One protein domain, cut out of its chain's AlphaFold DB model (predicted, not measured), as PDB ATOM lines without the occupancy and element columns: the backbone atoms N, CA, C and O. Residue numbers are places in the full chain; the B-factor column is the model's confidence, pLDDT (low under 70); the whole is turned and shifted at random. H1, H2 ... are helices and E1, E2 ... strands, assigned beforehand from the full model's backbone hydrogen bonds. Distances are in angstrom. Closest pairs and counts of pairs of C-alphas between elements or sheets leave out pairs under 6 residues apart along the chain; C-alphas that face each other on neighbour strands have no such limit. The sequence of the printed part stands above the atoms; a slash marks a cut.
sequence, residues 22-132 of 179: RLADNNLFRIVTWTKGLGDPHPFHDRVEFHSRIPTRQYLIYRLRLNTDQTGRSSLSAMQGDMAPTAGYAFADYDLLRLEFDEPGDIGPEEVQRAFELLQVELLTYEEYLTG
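What this domain is: This is residues 22 to 132 of the 179 residues of an uncharacterized protein of Hwanghaeicola aestuarii (UniProt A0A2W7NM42). A sheet of four strands, curled like part of a barrel, has the long helix H3 packed slantwise over one face, while two short helices, H1 and H2, only graze the sheet. The turn of the hairpin E2 and E3 makes one end of the longest axis, and the link from H2 to H3 makes the other. The printed part has 111 residues with three named helices and four named strands, in the order E1 H1 E2 E3 E4 H2 H3; the sheet runs E1 E4 E2 E3, antiparallel throughout, and the class is mixed, helices and strands. It is compact, with a radius of gyration of the C-alphas of 14.0 A, and its outline is elongated, 45 by 29 by 29 A.

Where its parts are: Begin with the sheet: find C-alpha 59 at (27.235, 118.099, 9.854), from which E2, residues 59 to 68, runs 27.9 A. Beside it are E3, residues 74 to 79, 15.9 A, and E4, residues 88 to 93, 16.8 A. E1, residues 30 to 33, spans 10.0 A from C-alpha 30 at (34.606, 115.854, 17.001). H1 is residues 47 to 53, 9.9 A, and H2 is residues 94 to 101, 10.4 A. H3, residues 109 to 130, runs 31.2 A to C-alpha 130 at (45.611, 105.497, 23.919).

How they stand to each other: The edge strands are E1 and E3, and the sheet is only just strongly twisted, with C-alphas up to 4.5 A off its best plane. Look between E4 and E2 for N 62 and O 90, 2.8 A apart; between E2 and E3 for N 65 and O 77, 2.8 A; and between E1 and E4 for N 30 and O 91, 2.8 A. E1, H1 and E2 make a split strand-helix-strand unit, two strands running the same way with E4 between them, and its crossover is right-handed. H3 is on the sheet at a height over the sheet of 8.3 A, over E2, at 39 degrees to E2 on the local plane; 6 of its C-alphas fall on E2, and it is only just not over E4 and E3, with 2 on each. The closest C-alphas of E3 and H3 are those of Ser 75 and Glu 127, 5.7 A. H2 and H3 are close but not clearly touching, about perpendicular at 87 degrees, with Leu 97 and Ala 115 the closest C-alphas at 7.5 A. H1 grazes the sheet with residues 47 to 51 and is apart from H2 and H3; H2 grazes it with residues 94 to 97. In H1, H2 and H3 every O i to N i+4 pair is within hydrogen-bond range.

The domain as a whole: The two C-alphas farthest apart, those of Thr 71 and Pro 104, are 45.7 A from each other. The printed part has no cut, and the link from E1 to H1, 13 residues, is long. Mean pLDDT of the printed part is 89.6; look for values under 70 at residue 25 and residues 81 to 85.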
ATOM      1  N   ARG A  22      43.330 114.824  21.029       91.56
ATOM      2  CA  ARG A  22      41.944 115.320  21.025       91.56
ATOM      3  C   ARG A  22      41.753 116.681  21.701       91.56
ATOM      4  O   ARG A  22      40.692 117.279  21.591       91.56
ATOM      5  N   LEU A  23      42.772 117.170  22.414       87.94
ATOM      6  CA  LEU A  23      42.821 118.531  22.965       87.94
ATOM      7  C   LEU A  23      43.620 119.488  22.062       87.94
ATOM      8  O   LEU A  23      44.062 120.544  22.520       87.94
ATOM      9  N   ALA A  24      43.922 119.089  20.827       79.94
ATOM     10  CA  ALA A  24      44.502 119.973  19.827       79.94
ATOM     11  C   ALA A  24      43.396 120.760  19.107       79.94
ATOM     12  O   ALA A  24      42.327 120.217  18.826       79.94
ATOM     13  N   ASP A  25      43.672 122.033  18.812       69.62
ATOM     14  CA  ASP A  25      42.704 122.970  18.220       69.62
ATOM     15  C   ASP A  25      42.446 122.712  16.724       69.62
ATOM     16  O   ASP A  25      41.605 123.368  16.121       69.62
ATOM     17  N   ASN A  26      43.170 121.767  16.120       83.88
ATOM     18  CA  ASN A  26      43.166 121.489  14.686       83.88
ATOM     19  C   ASN A  26      42.521 120.145  14.310       83.88
ATOM     20  O   ASN A  26      42.678 119.712  13.173       83.88
ATOM     21  N   ASN A  27      41.832 119.465  15.234       91.00
ATOM     22  CA  ASN A  27      41.024 118.307  14.847       91.00
ATOM     23  C   ASN A  27      39.808 118.793  14.055       91.00
ATOM     24  O   ASN A  27      39.039 119.626  14.539       91.00
ATOM     25  N   LEU A  28      39.625 118.244  12.861       94.56
ATOM     26  CA  LEU A  28      38.506 118.546  11.983       94.56
ATOM     27  C   LEU A  28      37.224 117.884  12.490       94.56
ATOM     28  O   LEU A  28      36.138 118.466  12.431       94.56
ATOM     29  N   PHE A  29      37.353 116.671  13.030       96.50
ATOM     30  CA  PHE A  29      36.231 115.928  13.581       96.50
ATOM     31  C   PHE A  29      36.147 116.078  15.087       96.50
ATOM     32  O   PHE A  29      37.145 116.060  15.799       96.50
ATOM     33  N   ARG A  30      34.918 116.111  15.597       95.69
ATOM     34  CA  ARG A  30      34.606 115.854  17.001       95.69
ATOM     35  C   ARG A  30      34.171 114.413  17.182       95.69
ATOM     36  O   ARG A  30      33.317 113.932  16.443       95.69
ATOM     37  N   ILE A  31      34.705 113.743  18.195       95.50
ATOM     38  CA  ILE A  31      34.420 112.346  18.517       95.50
ATOM     39  C   ILE A  31      33.570 112.293  19.784       95.50
ATOM     40  O   ILE A  31      33.995 112.711  20.851       95.50
ATOM     41  N   VAL A  32      32.371 111.737  19.692       95.00
ATOM     42  CA  VAL A  32      31.432 111.576  20.807       95.00
ATOM     43  C   VAL A  32      31.253 110.096  21.074       95.00
ATOM     44  O   VAL A  32      30.805 109.363  20.192       95.00
ATOM     45  N   THR A  33      31.571 109.640  22.285       94.56
ATOM     46  CA  THR A  33      31.319 108.255  22.693       94.56
ATOM     47  C   THR A  33      30.791 108.204  24.118       94.56
ATOM     48  O   THR A  33      31.183 108.988  24.971       94.56
ATOM     49  N   TRP A  34      29.944 107.217  24.398       91.12
ATOM     50  CA  TRP A  34      29.466 106.943  25.761       91.12
ATOM     51  C   TRP A  34      30.311 105.878  26.469       91.12
ATOM     52  O   TRP A  34      29.933 105.368  27.524       91.12
ATOM     53  N   THR A  35      31.463 105.534  25.892       88.38
ATOM     54  CA  THR A  35      32.430 104.618  26.488       88.38
ATOM     55  C   THR A  35      33.408 105.425  27.331       88.38
ATOM     56  O   THR A  35      34.052 106.357  26.851       88.38
ATOM     57  N   LYS A  36      33.537 105.071  28.613       85.75
ATOM     58  CA  LYS A  36      34.394 105.800  29.554       85.75
ATOM     59  C   LYS A  36      35.838 105.877  29.042       85.75
ATOM     60  O   LYS A  36      36.462 104.850  28.803       85.75
ATOM     61  N   GLY A  37      36.372 107.097  28.970       85.56
ATOM     62  CA  GLY A  37      37.763 107.356  28.588       85.56
ATOM     63  C   GLY A  37      38.016 107.422  27.079       85.56
ATOM     64  O   GLY A  37      39.176 107.543  26.696       85.56
ATOM     65  N   LEU A  38      36.969 107.367  26.247       90.69
ATOM     66  CA  LEU A  38      37.074 107.465  24.793       90.69
ATOM     67  C   LEU A  38      36.311 108.671  24.236       90.69
ATOM     68  O   LEU A  38      35.171 108.936  24.618       90.69
ATOM     69  N   GLY A  39      36.925 109.335  23.263       92.31
ATOM     70  CA  GLY A  39      36.366 110.495  22.581       92.31
ATOM     71  C   GLY A  39      36.568 111.808  23.330       92.31
ATOM     72  O   GLY A  39      37.288 111.895  24.327       92.31
ATOM     73  N   ASP A  40      35.927 112.841  22.807       94.56
ATOM     74  CA  ASP A  40      36.013 114.207  23.292       94.56
ATOM     75  C   ASP A  40      35.011 114.441  24.427       94.56
ATOM     76  O   ASP A  40      33.924 113.854  24.440       94.56
ATOM     77  N   PRO A  41      35.301 115.366  25.356       92.25
ATOM     78  CA  PRO A  41      34.302 115.840  26.301       92.25
ATOM     79  C   PRO A  41      33.062 116.390  25.578       92.25
ATOM     80  O   PRO A  41      33.155 117.245  24.689       92.25
ATOM     81  N   HIS A  42      31.879 115.926  25.981       93.56
ATOM     82  CA  HIS A  42      30.614 116.360  25.396       93.56
ATOM     83  C   HIS A  42      29.471 116.375  26.420       93.56
ATOM     84  O   HIS A  42      29.512 115.637  27.403       93.56
ATOM     85  N   PRO A  43      28.419 117.184  26.187       94.81
ATOM     86  CA  PRO A  43      27.280 117.280  27.099       94.81
ATOM     87  C   PRO A  43      26.177 116.243  26.831       94.81
ATOM     88  O   PRO A  43      25.223 116.186  27.596       94.81
ATOM     89  N   PHE A  44      26.260 115.470  25.741       94.88
ATOM     90  CA  PHE A  44      25.195 114.541  25.347       94.88
ATOM     91  C   PHE A  44      25.076 113.356  26.311       94.88
ATOM     92  O   PHE A  44      26.033 112.596  26.472       94.88
ATOM     93  N   HIS A  45      23.894 113.154  26.883       93.56
ATOM     94  CA  HIS A  45      23.614 112.046  27.796       93.56
ATOM     95  C   HIS A  45      23.536 110.711  27.053       93.56
ATOM     96  O   HIS A  45      24.037 109.699  27.537       93.56
ATOM     97  N   ASP A  46      22.942 110.719  25.859       92.12
ATOM     98  CA  ASP A  46      22.753 109.539  25.027       92.12
ATOM     99  C   ASP A  46      22.706 109.886  23.526       92.12
ATOM    100  O   ASP A  46      22.852 111.038  23.101       92.12
ATOM    101  N   ARG A  47      22.513 108.849  22.704       91.12
ATOM    102  CA  ARG A  47      22.455 108.943  21.237       91.12
ATOM    103  C   ARG A  47      21.251 109.722  20.743       91.12
ATOM    104  O   ARG A  47      21.339 110.358  19.697       91.12
ATOM    105  N   VAL A  48      20.128 109.624  21.447       91.19
ATOM    106  CA  VAL A  48      18.888 110.297  21.062       91.19
ATOM    107  C   VAL A  48      19.090 111.799  21.214       91.19
ATOM    108  O   VAL A  48      18.799 112.547  20.281       91.19
ATOM    109  N   GLU A  49      19.689 112.230  22.328       94.62
ATOM    110  CA  GLU A  49      20.053 113.629  22.528       94.62
ATOM    111  C   GLU A  49      21.023 114.110  21.440       94.62
ATOM    112  O   GLU A  49      20.771 115.145  20.820       94.62
ATOM    113  N   PHE A  50      22.082 113.345  21.148       94.31
ATOM    114  CA  PHE A  50      23.025 113.672  20.073       94.31
ATOM    115  C   PHE A  50      22.309 113.935  18.737       94.31
ATOM    116  O   PHE A  50      22.462 115.014  18.170       94.31
ATOM    117  N   HIS A  51      21.460 113.010  18.272       90.75
ATOM    118  CA  HIS A  51      20.742 113.158  16.994       90.75
ATOM    119  C   HIS A  51      19.742 114.314  16.988       90.75
ATOM    120  O   HIS A  51      19.555 114.962  15.962       90.75
ATOM    121  N   SER A  52      19.110 114.609  18.126       92.81
ATOM    122  CA  SER A  52      18.204 115.761  18.229       92.81
ATOM    123  C   SER A  52      18.924 117.113  18.159       92.81
ATOM    124  O   SER A  52      18.306 118.116  17.806       92.81
ATOM    125  N   ARG A  53      20.221 117.148  18.493       94.19
ATOM    126  CA  ARG A  53      21.021 118.379  18.578       94.19
ATOM    127  C   ARG A  53      21.996 118.565  17.419       94.19
ATOM    128  O   ARG A  53      22.380 119.703  17.166       94.19
ATOM    129  N   ILE A  54      22.392 117.489  16.741       94.06
ATOM    130  CA  ILE A  54      23.340 117.502  15.621       94.06
ATOM    131  C   ILE A  54      22.585 117.178  14.323       94.06
ATOM    132  O   ILE A  54      22.428 116.010  13.966       94.06
ATOM    133  N   PRO A  55      22.064 118.197  13.616       90.50
ATOM    134  CA  PRO A  55      21.291 117.985  12.401       90.50
ATOM    135  C   PRO A  55      22.195 117.612  11.216       90.50
ATOM    136  O   PRO A  55      23.106 118.354  10.858       90.50
ATOM    137  N   THR A  56      21.873 116.522  10.518       88.31
ATOM    138  CA  THR A  56      22.645 116.005   9.363       88.31
ATOM    139  C   THR A  56      22.790 116.983   8.193       88.31
ATOM    140  O   THR A  56      23.680 116.830   7.372       88.31
ATOM    141  N   ARG A  57      21.945 118.016   8.107       90.06
ATOM    142  CA  ARG A  57      22.060 119.085   7.095       90.06
ATOM    143  C   ARG A  57      23.236 120.048   7.318       90.06
ATOM    144  O   ARG A  57      23.544 120.815   6.418       90.06
ATOM    145  N   GLN A  58      23.808 120.082   8.521       93.06
ATOM    146  CA  GLN A  58      24.924 120.973   8.890       93.06
ATOM    147  C   GLN A  58      26.216 120.203   9.150       93.06
ATOM    148  O   GLN A  58      27.294 120.783   9.092       93.06
ATOM    149  N   TYR A  59      26.109 118.905   9.427       95.25
ATOM    150  CA  TYR A  59      27.235 118.099   9.854       95.25
ATOM    151  C   TYR A  59      27.360 116.851   9.003       95.25
ATOM    152  O   TYR A  59      26.385 116.120   8.804       95.25
ATOM    153  N   LEU A  60      28.592 116.558   8.610       94.56
ATOM    154  CA  LEU A  60      28.972 115.241   8.135       94.56
ATOM    155  C   LEU A  60      29.174 114.339   9.352       94.56
ATOM    156  O   LEU A  60      29.954 114.675  10.241       94.56
ATOM    157  N   ILE A  61      28.462 113.212   9.414       94.19
ATOM    158  CA  ILE A  61      28.457 112.322  10.584       94.19
ATOM    159  C   ILE A  61      28.868 110.912  10.169       94.19
ATOM    160  O   ILE A  61      28.225 110.289   9.325       94.19
ATOM    161  N   TYR A  62      29.876 110.373  10.845       93.44
ATOM    162  CA  TYR A  62      30.304 108.986  10.733       93.44
ATOM    163  C   TYR A  62      29.999 108.213  12.009       93.44
ATOM    164  O   TYR A  62      30.164 108.697  13.131       93.44
ATOM    165  N   ARG A  63      29.573 106.964  11.841       92.44
ATOM    166  CA  ARG A  63      29.384 106.029  12.953       92.44
ATOM    167  C   ARG A  63      30.740 105.455  13.343       92.44
ATOM    168  O   ARG A  63      31.527 105.080  12.478       92.44
ATOM    169  N   LEU A  64      30.982 105.339  14.643       93.00
ATOM    170  CA  LEU A  64      32.192 104.732  15.181       93.00
ATOM    171  C   LEU A  64      31.895 103.342  15.729       93.00
ATOM    172  O   LEU A  64      30.869 103.131  16.381       93.00
ATOM    173  N   ARG A  65      32.816 102.410  15.510       90.94
ATOM    174  CA  ARG A  65      32.845 101.091  16.143       90.94
ATOM    175  C   ARG A  65      33.923 101.068  17.214       90.94
ATOM    176  O   ARG A  65      35.005 101.597  16.993       90.94
ATOM    177  N   LEU A  66      33.630 100.414  18.334       90.31
ATOM    178  CA  LEU A  66      34.638 100.052  19.325       90.31
ATOM    179  C   LEU A  66      35.290  98.739  18.895       90.31
ATOM    180  O   LEU A  66      34.596  97.731  18.744       90.31
ATOM    181  N   ASN A  67      36.602  98.748  18.712       87.62
ATOM    182  CA  ASN A  67      37.391  97.533  18.594       87.62
ATOM    183  C   ASN A  67      38.024  97.238  19.945       87.62
ATOM    184  O   ASN A  67      38.398  98.157  20.672       87.62
ATOM    185  N   THR A  68      38.162  95.959  20.267       86.69
ATOM    186  CA  THR A  68      38.934  95.522  21.425       86.69
ATOM    187  C   THR A  68      39.909  94.456  20.967       86.69
ATOM    188  O   THR A  68      39.494  93.460  20.375       86.69
ATOM    189  N   ASP A  69      41.200  94.691  21.183       83.94
ATOM    190  CA  ASP A  69      42.234  93.729  20.817       83.94
ATOM    191  C   ASP A  69      42.314  92.565  21.824       83.94
ATOM    192  O   ASP A  69      41.638  92.541  22.857       83.94
ATOM    193  N   GLN A  70      43.168  91.580  21.537       82.44
ATOM    194  CA  GLN A  70      43.368  90.414  22.410       82.44
ATOM    195  C   GLN A  70      43.951  90.775  23.788       82.44
ATOM    196  O   GLN A  70      43.889  89.966  24.712       82.44
ATOM    197  N   THR A  71      44.513  91.976  23.934       82.50
ATOM    198  CA  THR A  71      45.067  92.493  25.191       82.50
ATOM    199  C   THR A  71      44.042  93.300  25.997       82.50
ATOM    200  O   THR A  71      44.350  93.765  27.094       82.50
ATOM    201  N   GLY A  72      42.813  93.444  25.485       81.75
ATOM    202  CA  GLY A  72      41.736  94.214  26.106       81.75
ATOM    203  C   GLY A  72      41.809  95.719  25.831       81.75
ATOM    204  O   GLY A  72      41.050  96.482  26.431       81.75
ATOM    205  N   ARG A  73      42.702  96.174  24.944       82.19
ATOM    206  CA  ARG A  73      42.815  97.593  24.581       82.19
ATOM    207  C   ARG A  73      41.715  97.972  23.615       82.19
ATOM    208  O   ARG A  73      41.375  97.208  22.718       82.19
ATOM    209  N   SER A  74      41.164  99.159  23.825       86.56
ATOM    210  CA  SER A  74      40.044  99.675  23.051       86.56
ATOM    211  C   SER A  74      40.496 100.730  22.049       86.56
ATOM    212  O   SER A  74      41.195 101.665  22.436       86.56
ATOM    213  N   SER A  75      40.040 100.619  20.802       87.69
ATOM    214  CA  SER A  75      40.223 101.637  19.760       87.69
ATOM    215  C   SER A  75      38.925 101.920  19.009       87.69
ATOM    216  O   SER A  75      37.927 101.209  19.163       87.69
ATOM    217  N   LEU A  76      38.907 103.005  18.238       90.94
ATOM    218  CA  LEU A  76      37.738 103.453  17.487       90.94
ATOM    219  C   LEU A  76      38.032 103.390  15.989       90.94
ATOM    220  O   LEU A  76      39.072 103.854  15.545       90.94
ATOM    221  N   SER A  77      37.086 102.880  15.204       90.19
ATOM    222  CA  SER A  77      37.147 102.961  13.739       90.19
ATOM    223  C   SER A  77      35.880 103.580  13.184       90.19
ATOM    224  O   SER A  77      34.777 103.224  13.614       90.19
ATOM    225  N   ALA A  78      36.025 104.468  12.203       90.88
ATOM    226  CA  ALA A  78      34.887 104.980  11.457       90.88
ATOM    227  C   ALA A  78      34.366 103.928  10.477       90.88
ATOM    228  O   ALA A  78      35.128 103.169   9.877       90.88
ATOM    229  N   MET A  79      33.046 103.880  10.336       84.44
ATOM    230  CA  MET A  79      32.348 102.932   9.479       84.44
ATOM    231  C   MET A  79      31.627 103.639   8.339       84.44
ATOM    232  O   MET A  79      30.980 104.665   8.552       84.44
ATOM    233  N   GLN A  80      31.664 103.020   7.160       72.12
ATOM    234  CA  GLN A  80      30.738 103.315   6.072       72.12
ATOM    235  C   GLN A  80      29.554 102.332   6.144       72.12
ATOM    236  O   GLN A  80      29.748 101.117   6.201       72.12
ATOM    237  N   GLY A  81      28.325 102.855   6.172       65.88
ATOM    238  CA  GLY A  81      27.086 102.066   6.133       65.88
ATOM    239  C   GLY A  81      26.410 101.773   7.484       65.88
ATOM    240  O   GLY A  81      26.880 102.150   8.558       65.88
ATOM    241  N   ASP A  82      25.263 101.085   7.414       61.03
ATOM    242  CA  ASP A  82      24.253 101.091   8.487       61.03
ATOM    243  C   ASP A  82      24.257  99.894   9.455       61.03
ATOM    244  O   ASP A  82      23.511  99.879  10.439       61.03
ATOM    245  N   MET A  83      25.094  98.884   9.225       56.62
ATOM    246  CA  MET A  83      24.813  97.522   9.707       56.62
ATOM    247  C   MET A  83      25.432  97.122  11.060       56.62
ATOM    248  O   MET A  83      25.209  95.997  11.501       56.62
ATOM    249  N   ALA A  84      26.192  97.981  11.749       59.78
ATOM    250  CA  ALA A  84      26.915  97.579  12.968       59.78
ATOM    251  C   ALA A  84      26.516  98.345  14.241       59.78
ATOM    252  O   ALA A  84      26.085  99.502  14.169       59.78
ATOM    253  N   PRO A  85      26.709  97.741  15.434       66.56
ATOM    254  CA  PRO A  85      26.582  98.445  16.701       66.56
ATOM    255  C   PRO A  85      27.527  99.643  16.733       66.56
ATOM    256  O   PRO A  85      28.737  99.524  16.564       66.56
ATOM    257  N   THR A  86      26.955 100.817  16.951       81.19
ATOM    258  CA  THR A  86      27.714 102.063  17.052       81.19
ATOM    259  C   THR A  86      28.197 102.235  18.479       81.19
ATOM    260  O   THR A  86      27.415 102.020  19.396       81.19
ATOM    261  N   ALA A  87      29.455 102.596  18.688       88.56
ATOM    262  CA  ALA A  87      30.009 102.980  19.987       88.56
ATOM    263  C   ALA A  87      29.918 104.497  20.219       88.56
ATOM    264  O   ALA A  87      29.828 104.955  21.357       88.56
ATOM    265  N   GLY A  88      29.887 105.264  19.132       93.50
ATOM    266  CA  GLY A  88      29.886 106.717  19.145       93.50
ATOM    267  C   GLY A  88      29.755 107.301  17.743       93.50
ATOM    268  O   GLY A  88      29.541 106.569  16.777       93.50
ATOM    269  N   TYR A  89      29.917 108.608  17.626       95.00
ATOM    270  CA  TYR A  89      29.866 109.321  16.356       95.00
ATOM    271  C   TYR A  89      31.083 110.227  16.223       95.00
ATOM    272  O   TYR A  89      31.491 110.853  17.197       95.00
ATOM    273  N   ALA A  90      31.639 110.304  15.021       95.81
ATOM    274  CA  ALA A  90      32.526 111.385  14.630       95.81
ATOM    275  C   ALA A  90      31.733 112.349  13.756       95.81
ATOM    276  O   ALA A  90      30.973 111.900  12.898       95.81
ATOM    277  N   PHE A  91      31.873 113.651  13.969       95.75
ATOM    278  CA  PHE A  91      31.182 114.634  13.146       95.75
ATOM    279  C   PHE A  91      32.020 115.886  12.918       95.75
ATOM    280  O   PHE A  91      32.756 116.308  13.807       95.75
ATOM    281  N   ALA A  92      31.885 116.470  11.733       96.38
ATOM    282  CA  ALA A  92      32.519 117.722  11.339       96.38
ATOM    283  C   ALA A  92      31.464 118.659  10.744       96.38
ATOM    284  O   ALA A  92      30.509 118.202  10.109       96.38
ATOM    285  N   ASP A  93      31.616 119.957  10.990       95.00
ATOM    286  CA  ASP A  93      30.764 120.984  10.387       95.00
ATOM    287  C   ASP A  93      31.102 121.110   8.897       95.00
ATOM    288  O   ASP A  93      32.280 121.146   8.529       95.00
ATOM    289  N   TYR A  94      30.089 121.170   8.031       94.25
ATOM    290  CA  TYR A  94      30.314 121.343   6.598       94.25
ATOM    291  C   TYR A  94      31.075 122.631   6.264       94.25
ATOM    292  O   TYR A  94      31.863 122.624   5.323       94.25
ATOM    293  N   ASP A  95      30.909 123.705   7.036       92.94
ATOM    294  CA  ASP A  95      31.635 124.956   6.804       92.94
ATOM    295  C   ASP A  95      33.128 124.818   7.142       92.94
ATOM    296  O   ASP A  95      33.972 125.383   6.446       92.94
ATOM    297  N   LEU A  96      33.473 124.005   8.149       92.44
ATOM    298  CA  LEU A  96      34.870 123.673   8.450       92.44
ATOM    299  C   LEU A  96      35.480 122.781   7.366       92.44
ATOM    300  O   LEU A  96      36.616 123.011   6.965       92.44
ATOM    301  N   LEU A  97      34.724 121.803   6.857       93.94
ATOM    302  CA  LEU A  97      35.176 120.947   5.754       93.94
ATOM    303  C   LEU A  97      35.437 121.755   4.477       93.94
ATOM    304  O   LEU A  97      36.452 121.550   3.821       93.94
ATOM    305  N   ARG A  98      34.555 122.701   4.144       93.19
ATOM    306  CA  ARG A  98      34.736 123.607   2.999       93.19
ATOM    307  C   ARG A  98      36.001 124.445   3.130       93.19
ATOM    308  O   ARG A  98      36.744 124.570   2.164       93.19
ATOM    309  N   LEU A  99      36.257 124.984   4.325       92.06
ATOM    310  CA  LEU A  99      37.473 125.750   4.600       92.06
ATOM    311  C   LEU A  99      38.733 124.882   4.472       92.06
ATOM    312  O   LEU A  99      39.704 125.316   3.865       92.06
ATOM    313  N   GLU A 100      38.706 123.665   5.014       92.69
ATOM    314  CA  GLU A 100      39.824 122.714   4.941       92.69
ATOM    315  C   GLU A 100      40.120 122.272   3.498       92.69
ATOM    316  O   GLU A 100      41.270 122.022   3.131       92.69
ATOM    317  N   PHE A 101      39.089 122.158   2.660       93.19
ATOM    318  CA  PHE A 101      39.232 121.702   1.277       93.19
ATOM    319  C   PHE A 101      39.429 122.828   0.262       93.19
ATOM    320  O   PHE A 101      39.762 122.516  -0.876       93.19
ATOM    321  N   ASP A 102      39.305 124.092   0.682       89.75
ATOM    322  CA  ASP A 102      39.268 125.278  -0.190       89.75
ATOM    323  C   ASP A 102      38.150 125.193  -1.250       89.75
ATOM    324  O   ASP A 102      38.299 125.617  -2.395       89.75
ATOM    325  N   GLU A 103      37.003 124.624  -0.857       82.88
ATOM    326  CA  GLU A 103      35.868 124.363  -1.745       82.88
ATOM    327  C   GLU A 103      34.687 125.299  -1.426       82.88
ATOM    328  O   GLU A 103      34.067 125.185  -0.363       82.88
ATOM    329  N   PRO A 104      34.306 126.220  -2.335       75.25
ATOM    330  CA  PRO A 104      33.208 127.162  -2.103       75.25
ATOM    331  C   PRO A 104      31.813 126.536  -2.286       75.25
ATOM    332  O   PRO A 104      30.804 127.207  -2.057       75.25
ATOM    333  N   GLY A 105      31.746 125.285  -2.756       81.06
ATOM    334  CA  GLY A 105      30.520 124.587  -3.135       81.06
ATOM    335  C   GLY A 105      29.961 123.632  -2.078       81.06
ATOM    336  O   GLY A 105      30.322 123.643  -0.899       81.06
ATOM    337  N   ASP A 106      29.023 122.796  -2.513       85.81
ATOM    338  CA  ASP A 106      28.528 121.690  -1.698       85.81
ATOM    339  C   ASP A 106      29.573 120.576  -1.606       85.81
ATOM    340  O   ASP A 106      30.254 120.271  -2.579       85.81
ATOM    341  N   ILE A 107      29.661 119.952  -0.432       88.62
ATOM    342  CA  ILE A 107      30.532 118.800  -0.185       88.62
ATOM    343  C   ILE A 107      29.964 117.595  -0.944       88.62
ATOM    344  O   ILE A 107      28.924 117.040  -0.572       88.62
ATOM    345  N   GLY A 108      30.632 117.230  -2.033       90.69
ATOM    346  CA  GLY A 108      30.284 116.118  -2.900       90.69
ATOM    347  C   GLY A 108      30.876 114.786  -2.425       90.69
ATOM    348  O   GLY A 108      31.476 114.684  -1.352       90.69
ATOM    349  N   PRO A 109      30.685 113.708  -3.207       92.12
ATOM    350  CA  PRO A 109      31.166 112.376  -2.842       92.12
ATOM    351  C   PRO A 109      32.689 112.281  -2.665       92.12
ATOM    352  O   PRO A 109      33.148 111.521  -1.813       92.12
ATOM    353  N   GLU A 110      33.463 113.040  -3.445       92.00
ATOM    354  CA  GLU A 110      34.929 113.057  -3.361       92.00
ATOM    355  C   GLU A 110      35.389 113.711  -2.054       92.00
ATOM    356  O   GLU A 110      36.207 113.141  -1.329       92.00
ATOM    357  N   GLU A 111      34.781 114.835  -1.676       93.44
ATOM    358  CA  GLU A 111      35.061 115.516  -0.413       93.44
ATOM    359  C   GLU A 111      34.619 114.672   0.788       93.44
ATOM    360  O   GLU A 111      35.321 114.625   1.796       93.44
ATOM    361  N   VAL A 112      33.497 113.948   0.691       93.31
ATOM    362  CA  VAL A 112      33.076 112.984   1.725       93.31
ATOM    363  C   VAL A 112      34.100 111.859   1.885       93.31
ATOM    364  O   VAL A 112      34.372 111.432   3.007       93.31
ATOM    365  N   GLN A 113      34.679 111.361   0.794       93.69
ATOM    366  CA  GLN A 113      35.709 110.328   0.872       93.69
ATOM    367  C   GLN A 113      37.011 110.883   1.471       93.69
ATOM    368  O   GLN A 113      37.567 110.271   2.384       93.69
ATOM    369  N   ARG A 114      37.442 112.079   1.055       94.62
ATOM    370  CA  ARG A 114      38.606 112.774   1.628       94.62
ATOM    371  C   ARG A 114      38.422 113.055   3.123       94.62
ATOM    372  O   ARG A 114      39.326 112.819   3.919       94.62
ATOM    373  N   ALA A 115      37.234 113.498   3.528       95.12
ATOM    374  CA  ALA A 115      36.883 113.716   4.928       95.12
ATOM    375  C   ALA A 115      36.928 112.406   5.736       95.12
ATOM    376  O   ALA A 115      37.421 112.387   6.864       95.12
ATOM    377  N   PHE A 116      36.472 111.292   5.154       95.06
ATOM    378  CA  PHE A 116      36.584 109.977   5.782       95.06
ATOM    379  C   PHE A 116      38.045 109.557   5.981       95.06
ATOM    380  O   PHE A 116      38.386 109.044   7.043       95.06
ATOM    381  N   GLU A 117      38.916 109.794   4.999       94.94
ATOM    382  CA  GLU A 117      40.352 109.502   5.098       94.94
ATOM    383  C   GLU A 117      41.034 110.334   6.190       94.94
ATOM    384  O   GLU A 117      41.763 109.776   7.011       94.94
ATOM    385  N   LEU A 118      40.723 111.631   6.283       95.12
ATOM    386  CA  LEU A 118      41.207 112.486   7.373       95.12
ATOM    387  C   LEU A 118      40.734 111.994   8.746       95.12
ATOM    388  O   LEU A 118      41.530 111.918   9.682       95.12
ATOM    389  N   LEU A 119      39.469 111.577   8.862       95.88
ATOM    390  CA  LEU A 119      38.961 110.980  10.094       95.88
ATOM    391  C   LEU A 119      39.723 109.699  10.472       95.88
ATOM    392  O   LEU A 119      39.985 109.478  11.652       95.88
ATOM    393  N   GLN A 120      40.081 108.845   9.508       94.38
ATOM    394  CA  GLN A 120      40.869 107.640   9.799       94.38
ATOM    395  C   GLN A 120      42.250 107.997  10.359       94.38
ATOM    396  O   GLN A 120      42.694 107.357  11.311       94.38
ATOM    397  N   VAL A 121      42.896 109.041   9.829       93.81
ATOM    398  CA  VAL A 121      44.176 109.539  10.357       93.81
ATOM    399  C   VAL A 121      44.011 110.059  11.788       93.81
ATOM    400  O   VAL A 121      44.760 109.642  12.668       93.81
ATOM    401  N   GLU A 122      42.996 110.888  12.064       95.56
ATOM    402  CA  GLU A 122      42.725 111.373  13.429       95.56
ATOM    403  C   GLU A 122      42.466 110.228  14.422       95.56
ATOM    404  O   GLU A 122      42.931 110.263  15.566       95.56
ATOM    405  N   LEU A 123      41.718 109.205  13.996       94.69
ATOM    406  CA  LEU A 123      41.427 108.030  14.815       94.69
ATOM    407  C   LEU A 123      42.680 107.194  15.085       94.69
ATOM    408  O   LEU A 123      42.857 106.754  16.221       94.69
ATOM    409  N   LEU A 124      43.555 107.025  14.091       93.88
ATOM    410  CA  LEU A 124      44.831 106.329  14.249       93.88
ATOM    411  C   LEU A 124      45.742 107.065  15.239       93.88
ATOM    412  O   LEU A 124      46.217 106.462  16.199       93.88
ATOM    413  N   THR A 125      45.900 108.382  15.085       94.38
ATOM    414  CA  THR A 125      46.664 109.214  16.031       94.38
ATOM    415  C   THR A 125      46.113 109.094  17.455       94.38
ATOM    416  O   THR A 125      46.861 109.012  18.435       94.38
ATOM    417  N   TYR A 126      44.785 109.061  17.603       94.12
ATOM    418  CA  TYR A 126      44.162 108.876  18.908       94.12
ATOM    419  C   TYR A 126      44.376 107.463  19.475       94.12
ATOM    420  O   TYR A 126      44.618 107.319  20.674       94.12
ATOM    421  N   GLU A 127      44.348 106.422  18.645       92.88
ATOM    422  CA  GLU A 127      44.684 105.050  19.040       92.88
ATOM    423  C   GLU A 127      46.141 104.926  19.512       92.88
ATOM    424  O   GLU A 127      46.406 104.350  20.571       92.88
ATOM    425  N   GLU A 128      47.090 105.523  18.797       93.88
ATOM    426  CA  GLU A 128      48.504 105.566  19.187       93.88
ATOM    427  C   GLU A 128      48.690 106.274  20.537       93.88
ATOM    428  O   GLU A 128      49.410 105.786  21.412       93.88
ATOM    429  N   TYR A 129      47.956 107.366  20.773       93.88
ATOM    430  CA  TYR A 129      47.901 108.007  22.087       93.88
ATOM    431  C   TYR A 129      47.374 107.063  23.179       93.88
ATOM    432  O   TYR A 129      48.009 106.915  24.226       93.88
ATOM    433  N   LEU A 130      46.236 106.403  22.947       90.94
ATOM    434  CA  LEU A 130      45.611 105.497  23.919       90.94
ATOM    435  C   LEU A 130      46.492 104.285  24.245       90.94
ATOM    436  O   LEU A 130      46.461 103.773  25.366       90.94
ATOM    437  N   THR A 131      47.290 103.831  23.280       90.38
ATOM    438  CA  THR A 131      48.206 102.693  23.430       90.38
ATOM    439  C   THR A 131      49.585 103.085  23.967       90.38
ATOM    440  O   THR A 131      50.408 102.203  24.222       90.38
ATOM    441  N   GLY A 132      49.830 104.381  24.193       92.44
ATOM    442  CA  GLY A 132      51.101 104.905  24.692       92.44
ATOM    443  C   GLY A 132      52.219 104.921  23.646       92.44
ATOM    444  O   GLY A 132      53.386 105.046  24.009       92.44
TER     445      GLY A 132